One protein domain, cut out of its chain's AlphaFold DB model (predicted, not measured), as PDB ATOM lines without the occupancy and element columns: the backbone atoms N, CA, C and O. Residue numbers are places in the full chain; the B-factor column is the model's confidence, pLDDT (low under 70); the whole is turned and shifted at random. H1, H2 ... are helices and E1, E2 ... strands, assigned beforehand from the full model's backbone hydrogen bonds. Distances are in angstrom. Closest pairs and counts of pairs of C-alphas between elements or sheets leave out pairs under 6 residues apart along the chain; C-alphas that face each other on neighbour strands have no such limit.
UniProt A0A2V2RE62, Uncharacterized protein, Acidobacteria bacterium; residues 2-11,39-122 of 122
ATOM      1  N   HIS A   2      46.087   2.722  12.004       90.50
ATOM      2  CA  HIS A   2      45.708   1.336  12.360       90.50
ATOM      3  C   HIS A   2      46.844   0.318  12.155       90.50
ATOM      4  O   HIS A   2      47.094  -0.495  13.035       90.50
ATOM      5  N   ARG A   3      47.568   0.401  11.025       92.81
ATOM      6  CA  ARG A   3      48.755  -0.436  10.771       92.81
ATOM      7  C   ARG A   3      49.800  -0.293  11.880       92.81
ATOM      8  O   ARG A   3      50.119  -1.282  12.507       92.81
ATOM      9  N   TYR A   4      50.214   0.938  12.184       95.12
ATOM     10  CA  TYR A   4      51.142   1.223  13.284       95.12
ATOM     11  C   TYR A   4      50.702   0.587  14.610       95.12
ATOM     12  O   TYR A   4      51.482  -0.113  15.231       95.12
ATOM     13  N   TRP A   5      49.441   0.769  15.009       96.62
ATOM     14  CA  TRP A   5      48.906   0.147  16.225       96.62
ATOM     15  C   TRP A   5      48.937  -1.387  16.173       96.62
ATOM     16  O   TRP A   5      49.270  -2.018  17.168       96.62
ATOM     17  N   SER A   6      48.636  -1.976  15.013       95.06
ATOM     18  CA  SER A   6      48.675  -3.433  14.814       95.06
ATOM     19  C   SER A   6      50.106  -3.972  14.894       95.06
ATOM     20  O   SER A   6      50.325  -5.030  15.469       95.06
ATOM     21  N   ASP A   7      51.082  -3.226  14.369       96.06
ATOM     22  CA  ASP A   7      52.503  -3.599  14.373       96.06
ATOM     23  C   ASP A   7      53.114  -3.578  15.789       96.06
ATOM     24  O   ASP A   7      54.144  -4.206  16.030       96.06
ATOM     25  N   LEU A   8      52.485  -2.872  16.739       95.50
ATOM     26  CA  LEU A   8      52.880  -2.877  18.151       95.50
ATOM     27  C   LEU A   8      52.371  -4.109  18.915       95.50
ATOM     28  O   LEU A   8      52.839  -4.368  20.025       95.50
ATOM     29  N   ILE A   9      51.406  -4.858  18.372       94.56
ATOM     30  CA  ILE A   9      50.856  -6.043  19.036       94.56
ATOM     31  C   ILE A   9      51.923  -7.138  19.060       94.56
ATOM     32  O   ILE A   9      52.507  -7.494  18.038       94.56
ATOM     33  N   ARG A  10      52.175  -7.692  20.247       90.19
ATOM     34  CA  ARG A  10      53.166  -8.752  20.468       90.19
ATOM     35  C   ARG A  10      52.479 -10.037  20.910       90.19
ATOM     36  O   ARG A  10      51.566  -9.987  21.731       90.19
ATOM     37  N   ALA A  11      53.003 -11.171  20.445       88.25
ATOM     38  CA  ALA A  11      52.537 -12.511  20.813       88.25
ATOM     39  C   ALA A  11      51.009 -12.667  20.645       88.25
ATOM     40  O   ALA A  11      50.468 -12.269  19.619       88.25
ATOM     41  N   PHE A  39      40.633   6.836  32.629       97.44
ATOM     42  CA  PHE A  39      40.515   6.631  34.065       97.44
ATOM     43  C   PHE A  39      39.335   5.711  34.330       97.44
ATOM     44  O   PHE A  39      38.244   5.958  33.825       97.44
ATOM     45  N   ALA A  40      39.537   4.665  35.131       92.00
ATOM     46  CA  ALA A  40      38.456   3.790  35.573       92.00
ATOM     47  C   ALA A  40      37.944   4.204  36.962       92.00
ATOM     48  O   ALA A  40      38.743   4.547  37.831       92.00
ATOM     49  N   LYS A  41      36.630   4.049  37.191       89.88
ATOM     50  CA  LYS A  41      35.932   4.223  38.486       89.88
ATOM     51  C   LYS A  41      36.044   5.643  39.110       89.88
ATOM     52  O   LYS A  41      36.747   5.803  40.104       89.88
ATOM     53  N   PRO A  42      35.285   6.651  38.625       92.56
ATOM     54  CA  PRO A  42      34.367   6.612  37.483       92.56
ATOM     55  C   PRO A  42      35.116   6.645  36.148       92.56
ATOM     56  O   PRO A  42      36.272   7.061  36.089       92.56
ATOM     57  N   GLN A  43      34.458   6.194  35.078       96.88
ATOM     58  CA  GLN A  43      35.037   6.266  33.740       96.88
ATOM     59  C   GLN A  43      35.159   7.724  33.296       96.88
ATOM     60  O   GLN A  43      34.146   8.404  33.138       96.88
ATOM     61  N   ARG A  44      36.389   8.203  33.102       98.19
ATOM     62  CA  ARG A  44      36.681   9.558  32.613       98.19
ATOM     63  C   ARG A  44      37.786   9.519  31.569       98.19
ATOM     64  O   ARG A  44      38.633   8.629  31.579       98.19
ATOM     65  N   PHE A  45      37.779  10.515  30.696       98.56
ATOM     66  CA  PHE A  45      38.712  10.627  29.581       98.56
ATOM     67  C   PHE A  45      39.427  11.964  29.655       98.56
ATOM     68  O   PHE A  45      38.758  12.995  29.704       98.56
ATOM     69  N   ARG A  46      40.758  11.956  29.659       98.56
ATOM     70  CA  ARG A  46      41.568  13.178  29.648       98.56
ATOM     71  C   ARG A  46      42.305  13.295  28.329       98.56
ATOM     72  O   ARG A  46      42.941  12.343  27.892       98.56
ATOM     73  N   PHE A  47      42.250  14.468  27.716       98.00
ATOM     74  CA  PHE A  47      43.026  14.766  26.519       98.00
ATOM     75  C   PHE A  47      44.508  14.916  26.889       98.00
ATOM     76  O   PHE A  47      44.923  15.975  27.345       98.00
ATOM     77  N   ASN A  48      45.309  13.862  26.745       97.00
ATOM     78  CA  ASN A  48      46.744  13.888  27.049       97.00
ATOM     79  C   ASN A  48      47.520  14.649  25.963       97.00
ATOM     80  O   ASN A  48      48.329  15.529  26.254       97.00
ATOM     81  N   HIS A  49      47.208  14.355  24.701       97.25
ATOM     82  CA  HIS A  49      47.804  15.019  23.550       97.25
ATOM     83  C   HIS A  49      46.756  15.299  22.479       97.25
ATOM     84  O   HIS A  49      45.964  14.423  22.144       97.25
ATOM     85  N   LEU A  50      46.817  16.485  21.883       96.62
ATOM     86  CA  LEU A  50      46.159  16.870  20.643       96.62
ATOM     87  C   LEU A  50      47.218  17.443  19.712       96.62
ATOM     88  O   LEU A  50      47.966  18.350  20.092       96.62
ATOM     89  N   GLY A  51      47.222  16.961  18.475       96.88
ATOM     90  CA  GLY A  51      48.010  17.538  17.404       96.88
ATOM     91  C   GLY A  51      47.583  18.974  17.085       96.88
ATOM     92  O   GLY A  51      46.436  19.376  17.294       96.88
ATOM     93  N   GLN A  52      48.524  19.761  16.561       96.44
ATOM     94  CA  GLN A  52      48.330  21.196  16.316       96.44
ATOM     95  C   GLN A  52      47.183  21.507  15.341       96.44
ATOM     96  O   GLN A  52      46.479  22.496  15.530       96.44
ATOM     97  N   GLU A  53      46.946  20.649  14.345       95.81
ATOM     98  CA  GLU A  53      45.833  20.826  13.403       95.81
ATOM     99  C   GLU A  53      44.482  20.617  14.100       95.81
ATOM    100  O   GLU A  53      43.533  21.364  13.866       95.81
ATOM    101  N   LEU A  54      44.390  19.659  15.032       95.06
ATOM    102  CA  LEU A  54      43.177  19.476  15.835       95.06
ATOM    103  C   LEU A  54      42.916  20.666  16.750       95.06
ATOM    104  O   LEU A  54      41.767  21.084  16.863       95.06
ATOM    105  N   ILE A  55      43.956  21.225  17.372       95.38
ATOM    106  CA  ILE A  55      43.834  22.431  18.205       95.38
ATOM    107  C   ILE A  55      43.312  23.599  17.358       95.38
ATOM    108  O   ILE A  55      42.371  24.280  17.765       95.38
ATOM    109  N   HIS A  56      43.871  23.800  16.160       94.38
ATOM    110  CA  HIS A  56      43.425  24.850  15.245       94.38
ATOM    111  C   HIS A  56      41.952  24.676  14.842       94.38
ATOM    112  O   HIS A  56      41.166  25.614  14.963       94.38
ATOM    113  N   ARG A  57      41.552  23.466  14.430       92.00
ATOM    114  CA  ARG A  57      40.174  23.161  14.006       92.00
ATOM    115  C   ARG A  57      39.165  23.181  15.157       92.00
ATOM    116  O   ARG A  57      38.001  23.503  14.931       92.00
ATOM    117  N   ALA A  58      39.577  22.801  16.366       90.06
ATOM    118  CA  ALA A  58      38.730  22.845  17.556       90.06
ATOM    119  C   ALA A  58      38.511  24.277  18.064       90.06
ATOM    120  O   ALA A  58      37.502  24.543  18.708       90.06
ATOM    121  N   GLY A  59      39.441  25.194  17.773       91.44
ATOM    122  CA  GLY A  59      39.398  26.581  18.239       91.44
ATOM    123  C   GLY A  59      39.823  26.765  19.700       91.44
ATOM    124  O   GLY A  59      39.891  27.896  20.173       91.44
ATOM    125  N   GLU A  60      40.147  25.682  20.409       91.00
ATOM    126  CA  GLU A  60      40.694  25.709  21.764       91.00
ATOM    127  C   GLU A  60      41.692  24.564  21.995       91.00
ATOM    128  O   GLU A  60      41.589  23.478  21.420       91.00
ATOM    129  N   ASN A  61      42.673  24.802  22.869       94.44
ATOM    130  CA  ASN A  61      43.587  23.766  23.335       94.44
ATOM    131  C   ASN A  61      43.005  23.101  24.590       94.44
ATOM    132  O   ASN A  61      43.004  23.696  25.666       94.44
ATOM    133  N   VAL A  62      42.533  21.862  24.449       94.75
ATOM    134  CA  VAL A  62      41.942  21.080  25.550       94.75
ATOM    135  C   VAL A  62      42.911  20.084  26.192       94.75
ATOM    136  O   VAL A  62      42.490  19.283  27.022       94.75
ATOM    137  N   ASN A  63      44.205  20.130  25.851       95.94
ATOM    138  CA  ASN A  63      45.205  19.274  26.490       95.94
ATOM    139  C   ASN A  63      45.184  19.433  28.021       95.94
ATOM    140  O   ASN A  63      45.093  20.538  28.553       95.94
ATOM    141  N   GLY A  64      45.260  18.309  28.726       97.38
ATOM    142  CA  GLY A  64      45.173  18.204  30.178       97.38
ATOM    143  C   GLY A  64      43.755  18.255  30.757       97.38
ATOM    144  O   GLY A  64      43.593  17.909  31.926       97.38
ATOM    145  N   ARG A  65      42.728  18.634  29.980       97.56
ATOM    146  CA  ARG A  65      41.337  18.730  30.457       97.56
ATOM    147  C   ARG A  65      40.608  17.400  30.310       97.56
ATOM    148  O   ARG A  65      40.883  16.624  29.386       97.56
ATOM    149  N   PHE A  66      39.658  17.139  31.204       98.12
ATOM    150  CA  PHE A  66      38.758  16.009  31.026       98.12
ATOM    151  C   PHE A  66      37.660  16.330  30.008       98.12
ATOM    152  O   PHE A  66      37.210  17.467  29.874       98.12
ATOM    153  N   ALA A  67      37.208  15.306  29.289       97.38
ATOM    154  CA  ALA A  67      36.177  15.433  28.267       97.38
ATOM    155  C   ALA A  67      34.819  15.894  28.824       97.38
ATOM    156  O   ALA A  67      34.033  16.482  28.091       97.38
ATOM    157  N   ASP A  68      34.548  15.639  30.106       96.19
ATOM    158  CA  ASP A  68      33.349  16.090  30.820       96.19
ATOM    159  C   ASP A  68      33.454  17.538  31.350       96.19
ATOM    160  O   ASP A  68      32.461  18.092  31.813       96.19
ATOM    161  N   GLU A  69      34.625  18.175  31.237       95.38
ATOM    162  CA  GLU A  69      34.903  19.559  31.665       95.38
ATOM    163  C   GLU A  69      34.991  20.549  30.487       95.38
ATOM    164  O   GLU A  69      35.256  21.742  30.677       95.38
ATOM    165  N   VAL A  70      34.832  20.063  29.255       93.06
ATOM    166  CA  VAL A  70      34.906  20.847  28.013       93.06
ATOM    167  C   VAL A  70      33.598  20.751  27.246       93.06
ATOM    168  O   VAL A  70      32.842  19.786  27.364       93.06
ATOM    169  N   GLU A  71      33.344  21.737  26.396       91.69
ATOM    170  CA  GLU A  71      32.185  21.694  25.525       91.69
ATOM    171  C   GLU A  71      32.486  20.883  24.249       91.69
ATOM    172  O   GLU A  71      33.089  21.368  23.294       91.69
ATOM    173  N   LEU A  72      32.048  19.621  24.218       91.00
ATOM    174  CA  LEU A  72      32.340  18.679  23.128       91.00
ATOM    175  C   LEU A  72      31.524  18.961  21.853       91.00
ATOM    176  O   LEU A  72      30.513  18.312  21.565       91.00
ATOM    177  N   ARG A  73      31.990  19.922  21.053       89.62
ATOM    178  CA  ARG A  73      31.410  20.313  19.756       89.62
ATOM    179  C   ARG A  73      32.321  19.935  18.585       89.62
ATOM    180  O   ARG A  73      33.457  19.501  18.759       89.62
ATOM    181  N   GLY A  74      31.798  20.071  17.362       89.56
ATOM    182  CA  GLY A  74      32.562  19.873  16.128       89.56
ATOM    183  C   GLY A  74      33.233  18.498  16.053       89.56
ATOM    184  O   GLY A  74      32.560  17.465  16.073       89.56
ATOM    185  N   LEU A  75      34.566  18.496  15.987       90.38
ATOM    186  CA  LEU A  75      35.398  17.291  15.895       90.38
ATOM    187  C   LEU A  75      35.326  16.384  17.129       90.38
ATOM    188  O   LEU A  75      35.678  15.210  17.030       90.38
ATOM    189  N   PHE A  76      34.874  16.900  18.276       92.81
ATOM    190  CA  PHE A  76      34.739  16.140  19.523       92.81
ATOM    191  C   PHE A  76      33.297  15.740  19.834       92.81
ATOM    192  O   PHE A  76      33.027  15.126  20.868       92.81
ATOM    193  N   GLN A  77      32.359  16.011  18.925       92.69
ATOM    194  CA  GLN A  77      30.989  15.535  19.076       92.69
ATOM    195  C   GLN A  77      30.966  14.001  19.239       92.69
ATOM    196  O   GLN A  77      31.686  13.271  18.546       92.69
ATOM    197  N   PHE A  78      30.156  13.523  20.188       94.75
ATOM    198  CA  PHE A  78      30.032  12.107  20.572       94.75
ATOM    199  C   PHE A  78      31.341  11.430  21.011       94.75
ATOM    200  O   PHE A  78      31.406  10.202  21.071       94.75
ATOM    201  N   PHE A  79      32.380  12.201  21.346       96.75
ATOM    202  CA  PHE A  79      33.675  11.655  21.743       96.75
ATOM    203  C   PHE A  79      33.574  10.722  22.956       96.75
ATOM    204  O   PHE A  79      34.024   9.585  22.864       96.75
ATOM    205  N   ILE A  80      32.919  11.146  24.046       98.00
ATOM    206  CA  ILE A  80      32.758  10.317  25.258       98.00
ATOM    207  C   ILE A  80      32.048   8.995  24.941       98.00
ATOM    208  O   ILE A  80      32.460   7.945  25.432       98.00
ATOM    209  N   ALA A  81      31.011   9.026  24.097       97.62
ATOM    210  CA  ALA A  81      30.269   7.828  23.714       97.62
ATOM    211  C   ALA A  81      31.153   6.848  22.925       97.62
ATOM    212  O   ALA A  81      31.203   5.665  23.254       97.62
ATOM    213  N   GLN A  82      31.906   7.337  21.933       98.06
ATOM    214  CA  GLN A  82      32.833   6.495  21.174       98.06
ATOM    215  C   GLN A  82      33.974   5.960  22.052       98.06
ATOM    216  O   GLN A  82      34.320   4.783  21.959       98.06
ATOM    217  N   ALA A  83      34.563   6.805  22.900       98.50
ATOM    218  CA  ALA A  83      35.636   6.409  23.806       98.50
ATOM    219  C   ALA A  83      35.161   5.306  24.764       98.50
ATOM    220  O   ALA A  83      35.842   4.297  24.919       98.50
ATOM    221  N   SER A  84      33.945   5.439  25.300       98.38
ATOM    222  CA  SER A  84      33.326   4.415  26.150       98.38
ATOM    223  C   SER A  84      33.105   3.105  25.399       98.38
ATOM    224  O   SER A  84      33.555   2.064  25.865       98.38
ATOM    225  N   ALA A  85      32.540   3.163  24.190       98.50
ATOM    226  CA  ALA A  85      32.364   1.979  23.351       98.50
ATOM    227  C   ALA A  85      33.701   1.287  23.019       98.50
ATOM    228  O   ALA A  85      33.764   0.065  22.965       98.50
ATOM    229  N   THR A  86      34.780   2.054  22.832       98.56
ATOM    230  CA  THR A  86      36.130   1.517  22.566       98.56
ATOM    231  C   THR A  86      36.686   0.781  23.784       98.56
ATOM    232  O   THR A  86      37.249  -0.303  23.644       98.56
ATOM    233  N   VAL A  87      36.507   1.350  24.981       98.19
ATOM    234  CA  VAL A  87      36.935   0.731  26.243       98.19
ATOM    235  C   VAL A  87      36.144  -0.546  26.524       98.19
ATOM    236  O   VAL A  87      36.741  -1.578  26.825       98.19
ATOM    237  N   GLU A  88      34.819  -0.493  26.389       97.31
ATOM    238  CA  GLU A  88      33.920  -1.623  26.646       97.31
ATOM    239  C   GLU A  88      34.135  -2.769  25.657       97.31
ATOM    240  O   GLU A  88      34.241  -3.925  26.064       97.31
ATOM    241  N   ALA A  89      34.246  -2.457  24.362       97.19
ATOM    242  CA  ALA A  89      34.456  -3.457  23.321       97.19
ATOM    243  C   ALA A  89      35.885  -4.009  23.296       97.19
ATOM    244  O   ALA A  89      36.118  -5.025  22.645       97.19
ATOM    245  N   ARG A  90      36.844  -3.334  23.953       96.81
ATOM    246  CA  ARG A  90      38.278  -3.672  23.913       96.81
ATOM    247  C   ARG A  90      38.823  -3.777  22.484       96.81
ATOM    248  O   ARG A  90      39.763  -4.517  22.218       96.81
ATOM    249  N   ALA A  91      38.230  -3.024  21.564       96.62
ATOM    250  CA  ALA A  91      38.504  -3.105  20.140       96.62
ATOM    251  C   ALA A  91      38.494  -1.708  19.503       96.62
ATOM    252  O   ALA A  91      37.826  -0.804  20.017       96.62
ATOM    253  N   PRO A  92      39.206  -1.514  18.377       97.88
ATOM    254  CA  PRO A  92      39.128  -0.294  17.585       97.88
ATOM    255  C   PRO A  92      37.690   0.132  17.269       97.88
ATOM    256  O   PRO A  92      36.870  -0.689  16.858       97.88
ATOM    257  N   THR A  93      37.402   1.430  17.366       98.25
ATOM    258  CA  THR A  93      36.125   1.993  16.902       98.25
ATOM    259  C   THR A  93      36.337   3.083  15.865       98.25
ATOM    260  O   THR A  93      37.296   3.857  15.913       98.25
ATOM    261  N   TRP A  94      35.392   3.169  14.931       96.75
ATOM    262  CA  TRP A  94      35.322   4.202  13.908       96.75
ATOM    263  C   TRP A  94      34.051   5.023  14.089       96.75
ATOM    264  O   TRP A  94      32.966   4.476  14.275       96.75
ATOM    265  N   TYR A  95      34.180   6.338  13.988       95.44
ATOM    266  CA  TYR A  95      33.071   7.274  13.962       95.44
ATOM    267  C   TYR A  95      33.186   8.143  12.714       95.44
ATOM    268  O   TYR A  95      34.244   8.703  12.436       95.44
ATOM    269  N   SER A  96      32.085   8.289  11.982       92.69
ATOM    270  CA  SER A  96      31.969   9.224  10.866       92.69
ATOM    271  C   SER A  96      30.939  10.288  11.230       92.69
ATOM    272  O   SER A  96      29.781   9.976  11.513       92.69
ATOM    273  N   GLY A  97      31.385  11.541  11.288       80.00
ATOM    274  CA  GLY A  97      30.549  12.679  11.639       80.00
ATOM    275  C   GLY A  97      29.806  13.247  10.436       80.00
ATOM    276  O   GLY A  97      30.274  13.192   9.301       80.00
ATOM    277  N   ARG A  98      28.658  13.886  10.690       75.50
ATOM    278  CA  ARG A  98      27.868  14.560   9.641       75.50
ATOM    279  C   ARG A  98      28.598  15.733   8.978       75.50
ATOM    280  O   ARG A  98      28.274  16.081   7.851       75.50
ATOM    281  N   SER A  99      29.570  16.335   9.662       74.31
ATOM    282  CA  SER A  99      30.389  17.445   9.161       74.31
ATOM    283  C   SER A  99      31.588  16.995   8.313       74.31
ATOM    284  O   SER A  99      32.488  17.789   8.065       74.31
ATOM    285  N   GLY A 100      31.611  15.731   7.872       82.94
ATOM    286  CA  GLY A 100      32.611  15.219   6.933       82.94
ATOM    287  C   GLY A 100      33.937  14.801   7.564       82.94
ATOM    288  O   GLY A 100      34.814  14.358   6.831       82.94
ATOM    289  N   TYR A 101      34.076  14.895   8.892       90.00
ATOM    290  CA  TYR A 101      35.227  14.316   9.580       90.00
ATOM    291  C   TYR A 101      34.994  12.847   9.919       90.00
ATOM    292  O   TYR A 101      33.857  12.394  10.106       90.00
ATOM    293  N   ALA A 102      36.085  12.122  10.106       94.19
ATOM    294  CA  ALA A 102      36.054  10.815  10.723       94.19
ATOM    295  C   ALA A 102      37.096  10.679  11.826       94.19
ATOM    296  O   ALA A 102      38.164  11.281  11.771       94.19
ATOM    297  N   ARG A 103      36.765   9.887  12.844       96.38
ATOM    298  CA  ARG A 103      37.596   9.653  14.020       96.38
ATOM    299  C   ARG A 103      37.715   8.167  14.282       96.38
ATOM    300  O   ARG A 103      36.714   7.470  14.441       96.38
ATOM    301  N   VAL A 104      38.945   7.703  14.409       97.50
ATOM    302  CA  VAL A 104      39.253   6.350  14.874       97.50
ATOM    303  C   VAL A 104      39.858   6.422  16.265       97.50
ATOM    304  O   VAL A 104      40.674   7.307  16.519       97.50
ATOM    305  N   LEU A 105      39.457   5.506  17.145       98.44
ATOM    306  CA  LEU A 105      40.053   5.296  18.463       98.44
ATOM    307  C   LEU A 105      40.555   3.856  18.551       98.44
ATOM    308  O   LEU A 105      39.817   2.921  18.238       98.44
ATOM    309  N   LEU A 106      41.810   3.693  18.954       98.50
ATOM    310  CA  LEU A 106      42.502   2.416  19.071       98.50
ATOM    311  C   LEU A 106      42.893   2.217  20.543       98.50
ATOM    312  O   LEU A 106      43.649   3.038  21.068       98.50
ATOM    313  N   PRO A 107      42.371   1.187  21.228       98.38
ATOM    314  CA  PRO A 107      42.655   0.974  22.641       98.38
ATOM    315  C   PRO A 107      44.062   0.418  22.846       98.38
ATOM    316  O   PRO A 107      44.547  -0.368  22.033       98.38
ATOM    317  N   THR A 108      44.708   0.784  23.946       97.88
ATOM    318  CA  THR A 108      45.950   0.152  24.397       97.88
ATOM    319  C   THR A 108      45.842  -0.263  25.861       97.88
ATOM    320  O   THR A 108      45.055   0.287  26.640       97.88
ATOM    321  N   TRP A 109      46.602  -1.294  26.220       96.19
ATOM    322  CA  TRP A 109      46.532  -1.955  27.518       96.19
ATOM    323  C   TRP A 109      47.603  -1.446  28.482       96.19
ATOM    324  O   TRP A 109      48.761  -1.298  28.101       96.19
ATOM    325  N   GLY A 110      47.234  -1.259  29.745       94.06
ATOM    326  CA  GLY A 110      48.154  -0.910  30.825       94.06
ATOM    327  C   GLY A 110      47.491  -1.119  32.183       94.06
ATOM    328  O   GLY A 110      46.269  -1.007  32.307       94.06
ATOM    329  N   ASP A 111      48.263  -1.539  33.187       89.56
ATOM    330  CA  ASP A 111      47.787  -1.747  34.565       89.56
ATOM    331  C   ASP A 111      46.472  -2.547  34.697       89.56
ATOM    332  O   ASP A 111      45.597  -2.256  35.518       89.56
ATOM    333  N   GLY A 112      46.300  -3.577  33.864       91.75
ATOM    334  CA  GLY A 112      45.127  -4.454  33.912       91.75
ATOM    335  C   GLY A 112      43.837  -3.848  33.336       91.75
ATOM    336  O   GLY A 112      42.754  -4.388  33.581       91.75
ATOM    337  N   ARG A 113      43.916  -2.745  32.581       94.62
ATOM    338  CA  ARG A 113      42.773  -2.076  31.939       94.62
ATOM    339  C   ARG A 113      43.154  -1.425  30.602       94.62
ATOM    340  O   ARG A 113      44.318  -1.390  30.220       94.62
ATOM    341  N   ILE A 114      42.156  -0.894  29.891       97.38
ATOM    342  CA  ILE A 114      42.431   0.098  28.847       97.38
ATOM    343  C   ILE A 114      42.881   1.373  29.557       97.38
ATOM    344  O   ILE A 114      42.106   1.939  30.329       97.38
ATOM    345  N   GLU A 115      44.123   1.780  29.337       97.06
ATOM    346  CA  GLU A 115      44.721   2.949  29.993       97.06
ATOM    347  C   GLU A 115      44.819   4.148  29.052       97.06
ATOM    348  O   GLU A 115      44.709   5.293  29.485       97.06
ATOM    349  N   LEU A 116      44.971   3.893  27.754       98.12
ATOM    350  CA  LEU A 116      45.194   4.922  26.755       98.12
ATOM    351  C   LEU A 116      44.412   4.583  25.479       98.12
ATOM    352  O   LEU A 116      44.286   3.422  25.087       98.12
ATOM    353  N   LEU A 117      43.865   5.607  24.826       98.56
ATOM    354  CA  LEU A 117      43.333   5.504  23.468       98.56
ATOM    355  C   LEU A 117      44.211   6.327  22.527       98.56
ATOM    356  O   LEU A 117      44.371   7.536  22.715       98.56
ATOM    357  N   LEU A 118      44.723   5.680  21.483       98.44
ATOM    358  CA  LEU A 118      45.369   6.342  20.357       98.44
ATOM    359  C   LEU A 118      44.316   6.678  19.301       98.44
ATOM    360  O   LEU A 118      43.653   5.787  18.768       98.44
ATOM    361  N   GLY A 119      44.172   7.957  18.976       97.56
ATOM    362  CA  GLY A 119      43.205   8.424  17.997       97.56
ATOM    363  C   GLY A 119      43.805   9.248  16.867       97.56
ATOM    364  O   GLY A 119      44.879   9.836  16.988       97.56
ATOM    365  N   ALA A 120      43.056   9.323  15.771       96.75
ATOM    366  CA  ALA A 120      43.279  10.268  14.683       96.75
ATOM    367  C   ALA A 120      41.943  10.803  14.176       96.75
ATOM    368  O   ALA A 120      40.949  10.067  14.169       96.75
ATOM    369  N   ILE A 121      41.942  12.056  13.722       94.94
ATOM    370  CA  ILE A 121      40.790  12.700  13.087       94.94
ATOM    371  C   ILE A 121      41.192  13.195  11.696       94.94
ATOM    372  O   ILE A 121      42.157  13.944  11.567       94.94
ATOM    373  N   ALA A 122      40.452  12.785  10.667       90.06
ATOM    374  CA  ALA A 122      40.550  13.325   9.310       90.06
ATOM    375  C   ALA A 122      39.345  14.232   9.081       90.06
ATOM    376  O   ALA A 122      38.220  13.713   9.224       90.06
TER     377      ALA A 122
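Overview. This is residues 2 to 11 and 39 to 122 of the 122 residues of an uncharacterized protein of Acidobacteria bacterium (UniProt A0A2V2RE62). A small antiparallel sheet of three strands has the longest helix, H3, packed slantwise over one face, while strand E1 runs near edge strand E4 and pairs with no named strand. The short helices H1 and H2 lie farthest from the mean of the C-alphas: H1 only grazes the sheet, and H2 follows E1 and leads into a long stretch with no named element. The printed part has 94 residues, with three named helices and four named strands in the order H1 E1 H2 H3 E2 E3 E4, a mixed class. The sheet order is E2 - E3 - E4, a meander, each strand the antiparallel neighbour of the one before. The whole is compact, with a radius of gyration of the C-alphas of 13.2 A and spans of 41 by 30 by 22 A.

Arrangement. The inner strand E3, residues 102 to 110, forms a hairpin with E2, residues 93 to 96, at 163 degrees between their directions; N 95 and O 103 are 2.8 A apart, within hydrogen-bond range. E3 forms a second hairpin with E4, residues 113 to 121, at 156 degrees; N 106 and O 118 are 2.8 A apart. H3, residues 79 to 89, is on the sheet at a height of 5.9 A, in two layers, a helix on one face of a sheet. It is only just over E3, on which 3 of its C-alphas fall, and slantwise to the strands, at 43 degrees to E3 on the local plane. Its closest C-alphas to E3 are those of Thr 86 and Pro 107, 6.5 A apart. E1, residues 44 to 50, is near E4, and its closest C-alphas to H3 are those of Phe 45 and Ile 80, 7.4 A apart. H2, residues 52 to 58, is not on the sheet. H1, residues 2 to 7, only grazes the sheet with residues 2 to 6; its closest C-alphas to E3 are those of Trp 5 and Leu 106, 7.4 A apart. In H1, H2 and H3 every O i to N i+4 pair is within hydrogen-bond range.

Along the chain. E3 is 26.2 A from first to last C-alpha, E4 24.0 A, E1 16.9 A, H3 15.2 A and E2 10.3 A; H2 is 9.8 A and H1 8.6 A. H1 begins at C-alpha 2 (45.708, 1.336, 12.360), H3 at C-alpha 79 (33.675, 11.655, 21.743), and E4 ends at C-alpha 121 (40.790, 12.700, 13.087).

Size, cuts and confidence. The two C-alphas farthest apart are those of Ala 11 and Gly 59, 41.3 A. Residues 12 to 38 are not printed, and C-alphas 11 and 39 are 26.2 A apart across the cut. The link H2 to H3, residues 59 to 78, is long. The mean pLDDT of the printed part is 94.6, and no printed residue is under 70.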